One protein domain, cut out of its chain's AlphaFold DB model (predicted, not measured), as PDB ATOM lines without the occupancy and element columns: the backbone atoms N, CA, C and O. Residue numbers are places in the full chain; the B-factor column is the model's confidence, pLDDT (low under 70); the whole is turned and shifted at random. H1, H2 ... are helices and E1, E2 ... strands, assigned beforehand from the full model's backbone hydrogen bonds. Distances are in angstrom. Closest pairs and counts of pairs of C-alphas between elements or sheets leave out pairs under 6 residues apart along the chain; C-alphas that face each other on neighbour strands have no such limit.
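This is residues 16 to 70 of the 404 residues of an uncharacterized protein of Serratia plymuthica (UniProt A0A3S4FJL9). With little regular structure, the domain is a small sheet of three short strands, E1, E2 and E3 in that order, antiparallel, among long loops, with the one short helix H1 off the sheet. The printed part has 55 residues, 14 in named elements, running E1, E2, H1, E3; the class is mixed. It is compact and rounded, with a radius of gyration of the C-alphas of 10.2 A and spans of 26 by 24 by 15 A.

Inner strand E2, residues 40 to 43, forms a hairpin with E1, residues 22 to 24, at 144 degrees; N 23 and O 41 are within hydrogen-bond range at 2.9 A. E3, residues 66 to 68, is antiparallel to E2 at 145 degrees, with N 42 and O 67 at 2.9 A. H1, residues 51 to 54, is not on the sheet and is apart from E1. H1 is too short for an O i to N i+4 pair; its one O i to N i+3 pair is within range. Residues 16 to 17 pair antiparallel with 47 to 48.

E1 begins at C-alpha 22 (-31.945, -22.622, 56.401); E2 is 10.1 A long; E3 ends at C-alpha 68 (-33.330, -27.045, 47.414).

The printed part has no cut. The links E1 to E2 and H1 to E3 are long. Residues 51 to 53 and 69 to 70 have pLDDT under 70.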
ATOM      1  N   SER A  16     -24.126 -12.755  56.686       88.56
ATOM      2  CA  SER A  16     -23.217 -13.905  56.718       88.56
ATOM      3  C   SER A  16     -24.020 -15.186  56.941       88.56
ATOM      4  O   SER A  16     -24.782 -15.266  57.906       88.56
ATOM      5  N   VAL A  17     -23.853 -16.152  56.043       88.06
ATOM      6  CA  VAL A  17     -24.532 -17.449  56.008       88.06
ATOM      7  C   VAL A  17     -23.514 -18.535  56.316       88.06
ATOM      8  O   VAL A  17     -22.428 -18.563  55.731       88.06
ATOM      9  N   GLN A  18     -23.854 -19.419  57.245       85.56
ATOM     10  CA  GLN A  18     -23.055 -20.586  57.598       85.56
ATOM     11  C   GLN A  18     -23.573 -21.814  56.845       85.56
ATOM     12  O   GLN A  18     -24.769 -21.947  56.577       85.56
ATOM     13  N   GLN A  19     -22.685 -22.753  56.534       84.25
ATOM     14  CA  GLN A  19     -23.049 -24.043  55.969       84.25
ATOM     15  C   GLN A  19     -24.103 -24.730  56.850       84.25
ATOM     16  O   GLN A  19     -23.901 -24.946  58.043       84.25
ATOM     17  N   GLY A  20     -25.215 -25.131  56.236       71.38
ATOM     18  CA  GLY A  20     -26.342 -25.771  56.910       71.38
ATOM     19  C   GLY A  20     -27.456 -24.823  57.356       71.38
ATOM     20  O   GLY A  20     -28.531 -25.333  57.666       71.38
ATOM     21  N   ASP A  21     -27.245 -23.501  57.327       81.75
ATOM     22  CA  ASP A  21     -28.300 -22.519  57.600       81.75
ATOM     23  C   ASP A  21     -29.478 -22.686  56.625       81.75
ATOM     24  O   ASP A  21     -29.297 -22.959  55.432       81.75
ATOM     25  N   ILE A  22     -30.690 -22.488  57.141       80.25
ATOM     26  CA  ILE A  22     -31.945 -22.622  56.401       80.25
ATOM     27  C   ILE A  22     -32.540 -21.249  56.114       80.25
ATOM     28  O   ILE A  22     -32.817 -20.462  57.022       80.25
ATOM     29  N   PHE A  23     -32.799 -20.990  54.839       86.69
ATOM     30  CA  PHE A  23     -33.430 -19.769  54.369       86.69
ATOM     31  C   PHE A  23     -34.759 -20.074  53.683       86.69
ATOM     32  O   PHE A  23     -34.898 -21.093  53.009       86.69
ATOM     33  N   ARG A  24     -35.730 -19.176  53.851       85.31
ATOM     34  CA  ARG A  24     -37.051 -19.270  53.228       85.31
ATOM     35  C   ARG A  24     -37.212 -18.157  52.199       85.31
ATOM     36  O   ARG A  24     -36.988 -16.997  52.533       85.31
ATOM     37  N   VAL A  25     -37.686 -18.509  51.006       84.56
ATOM     38  CA  VAL A  25     -38.110 -17.533  49.995       84.56
ATOM     39  C   VAL A  25     -39.359 -16.814  50.503       84.56
ATOM     40  O   VAL A  25     -40.393 -17.448  50.754       84.56
ATOM     41  N   ASP A  26     -39.269 -15.499  50.685       83.31
ATOM     42  CA  ASP A  26     -40.391 -14.669  51.113       83.31
ATOM     43  C   ASP A  26     -41.162 -14.062  49.923       83.31
ATOM     44  O   ASP A  26     -40.805 -14.227  48.752       83.31
ATOM     45  N   ALA A  27     -42.255 -13.355  50.220       80.19
ATOM     46  CA  ALA A  27     -43.085 -12.705  49.207       80.19
ATOM     47  C   ALA A  27     -42.350 -11.600  48.419       80.19
ATOM     48  O   ALA A  27     -42.785 -11.213  47.333       80.19
ATOM     49  N   HIS A  28     -41.276 -11.031  48.974       83.56
ATOM     50  CA  HIS A  28     -40.470 -10.029  48.288       83.56
ATOM     51  C   HIS A  28     -39.573 -10.692  47.236       83.56
ATOM     52  O   HIS A  28     -39.542 -10.228  46.094       83.56
ATOM     53  N   ASP A  29     -38.919 -11.795  47.589       83.31
ATOM     54  CA  ASP A  29     -38.022 -12.540  46.704       83.31
ATOM     55  C   ASP A  29     -38.788 -13.237  45.570       83.31
ATOM     56  O   ASP A  29     -38.361 -13.214  44.413       83.31
ATOM     57  N   ALA A  30     -39.983 -13.757  45.865       83.88
ATOM     58  CA  ALA A  30     -40.880 -14.388  44.893       83.88
ATOM     59  C   ALA A  30     -41.441 -13.431  43.817       83.88
ATOM     60  O   ALA A  30     -42.168 -13.851  42.918       83.88
ATOM     61  N   ARG A  31     -41.092 -12.135  43.855       84.50
ATOM     62  CA  ARG A  31     -41.323 -11.218  42.723       84.50
ATOM     63  C   ARG A  31     -40.489 -11.594  41.498       84.50
ATOM     64  O   ARG A  31     -40.839 -11.194  40.388       84.50
ATOM     65  N   ASN A  32     -39.392 -12.333  41.685       84.31
ATOM     66  CA  ASN A  32     -38.682 -12.975  40.590       84.31
ATOM     67  C   ASN A  32     -39.427 -14.265  40.198       84.31
ATOM     68  O   ASN A  32     -39.528 -15.166  41.028       84.31
ATOM     69  N   PRO A  33     -39.900 -14.402  38.944       83.00
ATOM     70  CA  PRO A  33     -40.689 -15.559  38.516       83.00
ATOM     71  C   PRO A  33     -39.934 -16.898  38.555       83.00
ATOM     72  O   PRO A  33     -40.556 -17.942  38.388       83.00
ATOM     73  N   ALA A  34     -38.612 -16.891  38.749       82.62
ATOM     74  CA  ALA A  34     -37.830 -18.110  38.949       82.62
ATOM     75  C   ALA A  34     -37.984 -18.715  40.361       82.62
ATOM     76  O   ALA A  34     -37.656 -19.890  40.545       82.62
ATOM     77  N   TYR A  35     -38.456 -17.941  41.346       85.75
ATOM     78  CA  TYR A  35     -38.557 -18.354  42.750       85.75
ATOM     79  C   TYR A  35     -40.019 -18.531  43.160       85.75
ATOM     80  O   TYR A  35     -40.898 -17.803  42.699       85.75
ATOM     81  N   VAL A  36     -40.280 -19.478  44.059       80.69
ATOM     82  CA  VAL A  36     -41.621 -19.736  44.594       80.69
ATOM     83  C   VAL A  36     -41.642 -19.358  46.071       80.69
ATOM     84  O   VAL A  36     -40.823 -19.833  46.855       80.69
ATOM     85  N   GLU A  37     -42.572 -18.478  46.456       80.75
ATOM     86  CA  GLU A  37     -42.755 -18.099  47.860       80.75
ATOM     87  C   GLU A  37     -43.023 -19.347  48.711       80.75
ATOM     88  O   GLU A  37     -43.929 -20.127  48.424       80.75
ATOM     89  N   GLY A  38     -42.270 -19.500  49.801       71.38
ATOM     90  CA  GLY A  38     -42.396 -20.646  50.697       71.38
ATOM     91  C   GLY A  38     -41.398 -21.770  50.452       71.38
ATOM     92  O   GLY A  38     -41.291 -22.620  51.336       71.38
ATOM     93  N   ASP A  39     -40.635 -21.742  49.357       76.25
ATOM     94  CA  ASP A  39     -39.516 -22.662  49.163       76.25
ATOM     95  C   ASP A  39     -38.450 -22.464  50.247       76.25
ATOM     96  O   ASP A  39     -38.201 -21.347  50.722       76.25
ATOM     97  N   TYR A  40     -37.814 -23.568  50.633       80.31
ATOM     98  CA  TYR A  40     -36.720 -23.588  51.590       80.31
ATOM     99  C   TYR A  40     -35.427 -24.014  50.904       80.31
ATOM    100  O   TYR A  40     -35.393 -24.953  50.110       80.31
ATOM    101  N   TYR A  41     -34.349 -23.324  51.254       83.94
ATOM    102  CA  TYR A  41     -33.018 -23.600  50.745       83.94
ATOM    103  C   TYR A  41     -32.030 -23.713  51.890       83.94
ATOM    104  O   TYR A  41     -32.018 -22.899  52.817       83.94
ATOM    105  N   ARG A  42     -31.176 -24.728  51.800       85.12
ATOM    106  CA  ARG A  42     -30.094 -24.970  52.745       85.12
ATOM    107  C   ARG A  42     -28.776 -24.489  52.162       85.12
ATOM    108  O   ARG A  42     -28.436 -24.835  51.031       85.12
ATOM    109  N   ALA A  43     -28.012 -23.738  52.945       86.50
ATOM    110  CA  ALA A  43     -26.684 -23.296  52.552       86.50
ATOM    111  C   ALA A  43     -25.713 -24.485  52.451       86.50
ATOM    112  O   ALA A  43     -25.511 -25.226  53.415       86.50
ATOM    113  N   GLN A  44     -25.083 -24.667  51.291       86.06
ATOM    114  CA  GLN A  44     -24.132 -25.763  51.061       86.06
ATOM    115  C   GLN A  44     -22.722 -25.465  51.583       86.06
ATOM    116  O   GLN A  44     -21.927 -26.388  51.770       86.06
ATOM    117  N   LYS A  45     -22.410 -24.192  51.833       85.06
ATOM    118  CA  LYS A  45     -21.108 -23.689  52.285       85.06
ATOM    119  C   LYS A  45     -21.283 -22.364  53.025       85.06
ATOM    120  O   LYS A  45     -22.368 -21.791  52.992       85.06
ATOM    121  N   ASP A  46     -20.212 -21.871  53.632       89.50
ATOM    122  CA  ASP A  46     -20.178 -20.527  54.207       89.50
ATOM    123  C   ASP A  46     -20.065 -19.478  53.092       89.50
ATOM    124  O   ASP A  46     -19.219 -19.596  52.199       89.50
ATOM    125  N   PHE A  47     -20.896 -18.437  53.134       90.50
ATOM    126  CA  PHE A  47     -20.808 -17.294  52.221       90.50
ATOM    127  C   PHE A  47     -21.484 -16.054  52.807       90.50
ATOM    128  O   PHE A  47     -22.191 -16.112  53.806       90.50
ATOM    129  N   ILE A  48     -21.264 -14.903  52.178       89.00
ATOM    130  CA  ILE A  48     -22.012 -13.678  52.472       89.00
ATOM    131  C   ILE A  48     -23.031 -13.502  51.355       89.00
ATOM    132  O   ILE A  48     -22.699 -13.693  50.188       89.00
ATOM    133  N   ILE A  49     -24.263 -13.130  51.689       87.69
ATOM    134  CA  ILE A  49     -25.251 -12.742  50.685       87.69
ATOM    135  C   ILE A  49     -24.806 -11.409  50.085       87.69
ATOM    136  O   ILE A  49     -24.905 -10.361  50.723       87.69
ATOM    137  N   ASN A  50     -24.242 -11.458  48.882       81.44
ATOM    138  CA  ASN A  50     -23.831 -10.288  48.123       81.44
ATOM    139  C   ASN A  50     -23.935 -10.548  46.611       81.44
ATOM    140  O   ASN A  50     -23.291 -11.440  46.062       81.44
ATOM    141  N   ASN A  51     -24.702  -9.709  45.909       63.47
ATOM    142  CA  ASN A  51     -24.840  -9.743  44.448       63.47
ATOM    143  C   ASN A  51     -25.340 -11.104  43.888       63.47
ATOM    144  O   ASN A  51     -25.831 -11.977  44.603       63.47
ATOM    145  N   SER A  52     -25.254 -11.275  42.565       65.88
ATOM    146  CA  SER A  52     -25.843 -12.378  41.788       65.88
ATOM    147  C   SER A  52     -25.309 -13.784  42.085       65.88
ATOM    148  O   SER A  52     -25.889 -14.756  41.614       65.88
ATOM    149  N   ALA A  53     -24.220 -13.920  42.846       64.75
ATOM    150  CA  ALA A  53     -23.603 -15.216  43.155       64.75
ATOM    151  C   ALA A  53     -24.296 -15.972  44.308       64.75
ATOM    152  O   ALA A  53     -24.068 -17.167  44.482       64.75
ATOM    153  N   ALA A  54     -25.143 -15.288  45.085       78.50
ATOM    154  CA  ALA A  54     -25.870 -15.850  46.228       78.50
ATOM    155  C   ALA A  54     -27.390 -15.935  45.989       78.50
ATOM    156  O   ALA A  54     -28.167 -16.046  46.941       78.50
ATOM    157  N   TRP A  55     -27.832 -15.839  44.734       86.50
ATOM    158  CA  TRP A  55     -29.244 -15.954  44.370       86.50
ATOM    159  C   TRP A  55     -29.763 -17.371  44.590       86.50
ATOM    160  O   TRP A  55     -29.030 -18.347  44.392       86.50
ATOM    161  N   TYR A  56     -31.036 -17.474  44.975       87.06
ATOM    162  CA  TYR A  56     -31.719 -18.758  44.949       87.06
ATOM    163  C   TYR A  56     -31.655 -19.343  43.526       87.06
ATOM    164  O   TYR A  56     -31.679 -18.598  42.542       87.06
ATOM    165  N   PRO A  57     -31.519 -20.664  43.383       88.00
ATOM    166  CA  PRO A  57     -31.750 -21.330  42.108       88.00
ATOM    167  C   PRO A  57     -33.246 -21.288  41.755       88.00
ATOM    168  O   PRO A  57     -34.077 -20.822  42.535       88.00
ATOM    169  N   ALA A  58     -33.600 -21.785  40.569       86.31
ATOM    170  CA  ALA A  58     -35.005 -22.017  40.249       86.31
ATOM    171  C   ALA A  58     -35.645 -22.974  41.275       86.31
ATOM    172  O   ALA A  58     -34.960 -23.850  41.820       86.31
ATOM    173  N   SER A  59     -36.950 -22.823  41.519       82.38
ATOM    174  CA  SER A  59     -37.703 -23.727  42.403       82.38
ATOM    175  C   SER A  59     -37.439 -25.199  42.056       82.38
ATOM    176  O   SER A  59     -37.392 -25.578  40.880       82.38
ATOM    177  N   GLY A  60     -37.203 -26.025  43.076       76.44
ATOM    178  CA  GLY A  60     -36.902 -27.448  42.904       76.44
ATOM    179  C   GLY A  60     -35.476 -27.787  42.451       76.44
ATOM    180  O   GLY A  60     -35.183 -28.965  42.256       76.44
ATOM    181  N   SER A  61     -34.600 -26.798  42.253       85.12
ATOM    182  CA  SER A  61     -33.233 -26.998  41.751       85.12
ATOM    183  C   SER A  61     -32.173 -26.578  42.765       85.12
ATOM    184  O   SER A  61     -32.414 -25.704  43.589       85.12
ATOM    185  N   ASP A  62     -30.977 -27.148  42.649       89.75
ATOM    186  CA  ASP A  62     -29.806 -26.781  43.452       89.75
ATOM    187  C   ASP A  62     -28.888 -25.809  42.688       89.75
ATOM    188  O   ASP A  62     -28.933 -25.716  41.458       89.75
ATOM    189  N   ASN A  63     -28.007 -25.111  43.405       89.12
ATOM    190  CA  ASN A  63     -26.825 -24.452  42.846       89.12
ATOM    191  C   ASN A  63     -25.628 -24.541  43.811       89.12
ATOM    192  O   ASN A  63     -25.709 -25.161  44.865       89.12
ATOM    193  N   ASP A  64     -24.521 -23.882  43.461       88.44
ATOM    194  CA  ASP A  64     -23.264 -23.910  44.221       88.44
ATOM    195  C   ASP A  64     -23.357 -23.387  45.669       88.44
ATOM    196  O   ASP A  64     -22.411 -23.566  46.444       88.44
ATOM    197  N   CYS A  65     -24.415 -22.652  46.013       88.31
ATOM    198  CA  CYS A  65     -24.609 -22.031  47.327       88.31
ATOM    199  C   CYS A  65     -25.800 -22.638  48.076       88.31
ATOM    200  O   CYS A  65     -25.766 -22.721  49.304       88.31
ATOM    201  N   TRP A  66     -26.820 -23.086  47.348       89.31
ATOM    202  CA  TRP A  66     -28.112 -23.483  47.878       89.31
ATOM    203  C   TRP A  66     -28.500 -24.874  47.395       89.31
ATOM    204  O   TRP A  66     -28.543 -25.149  46.199       89.31
ATOM    205  N   GLN A  67     -28.858 -25.731  48.341       87.75
ATOM    206  CA  GLN A  67     -29.571 -26.968  48.073       87.75
ATOM    207  C   GLN A  67     -31.063 -26.709  48.259       87.75
ATOM    208  O   GLN A  67     -31.452 -26.212  49.321       87.75
ATOM    209  N   PHE A  68     -31.884 -27.027  47.260       79.94
ATOM    210  CA  PHE A  68     -33.330 -27.045  47.414       79.94
ATOM    211  C   PHE A  68     -33.684 -28.062  48.485       79.94
ATOM    212  O   PHE A  68     -33.423 -29.261  48.355       79.94
ATOM    213  N   ASP A  69     -34.266 -27.567  49.569       68.94
ATOM    214  CA  ASP A  69     -34.716 -28.423  50.639       68.94
ATOM    215  C   ASP A  69     -36.207 -28.681  50.438       68.94
ATOM    216  O   ASP A  69     -37.072 -27.952  50.921       68.94
ATOM    217  N   ALA A  70     -36.506 -29.766  49.722       53.81
ATOM    218  CA  ALA A  70     -37.868 -30.281  49.587       53.81
ATOM    219  C   ALA A  70     -38.493 -30.644  50.956       53.81
ATOM    220  O   ALA A  70     -39.678 -30.980  51.040       53.81
TER     221      ALA A  70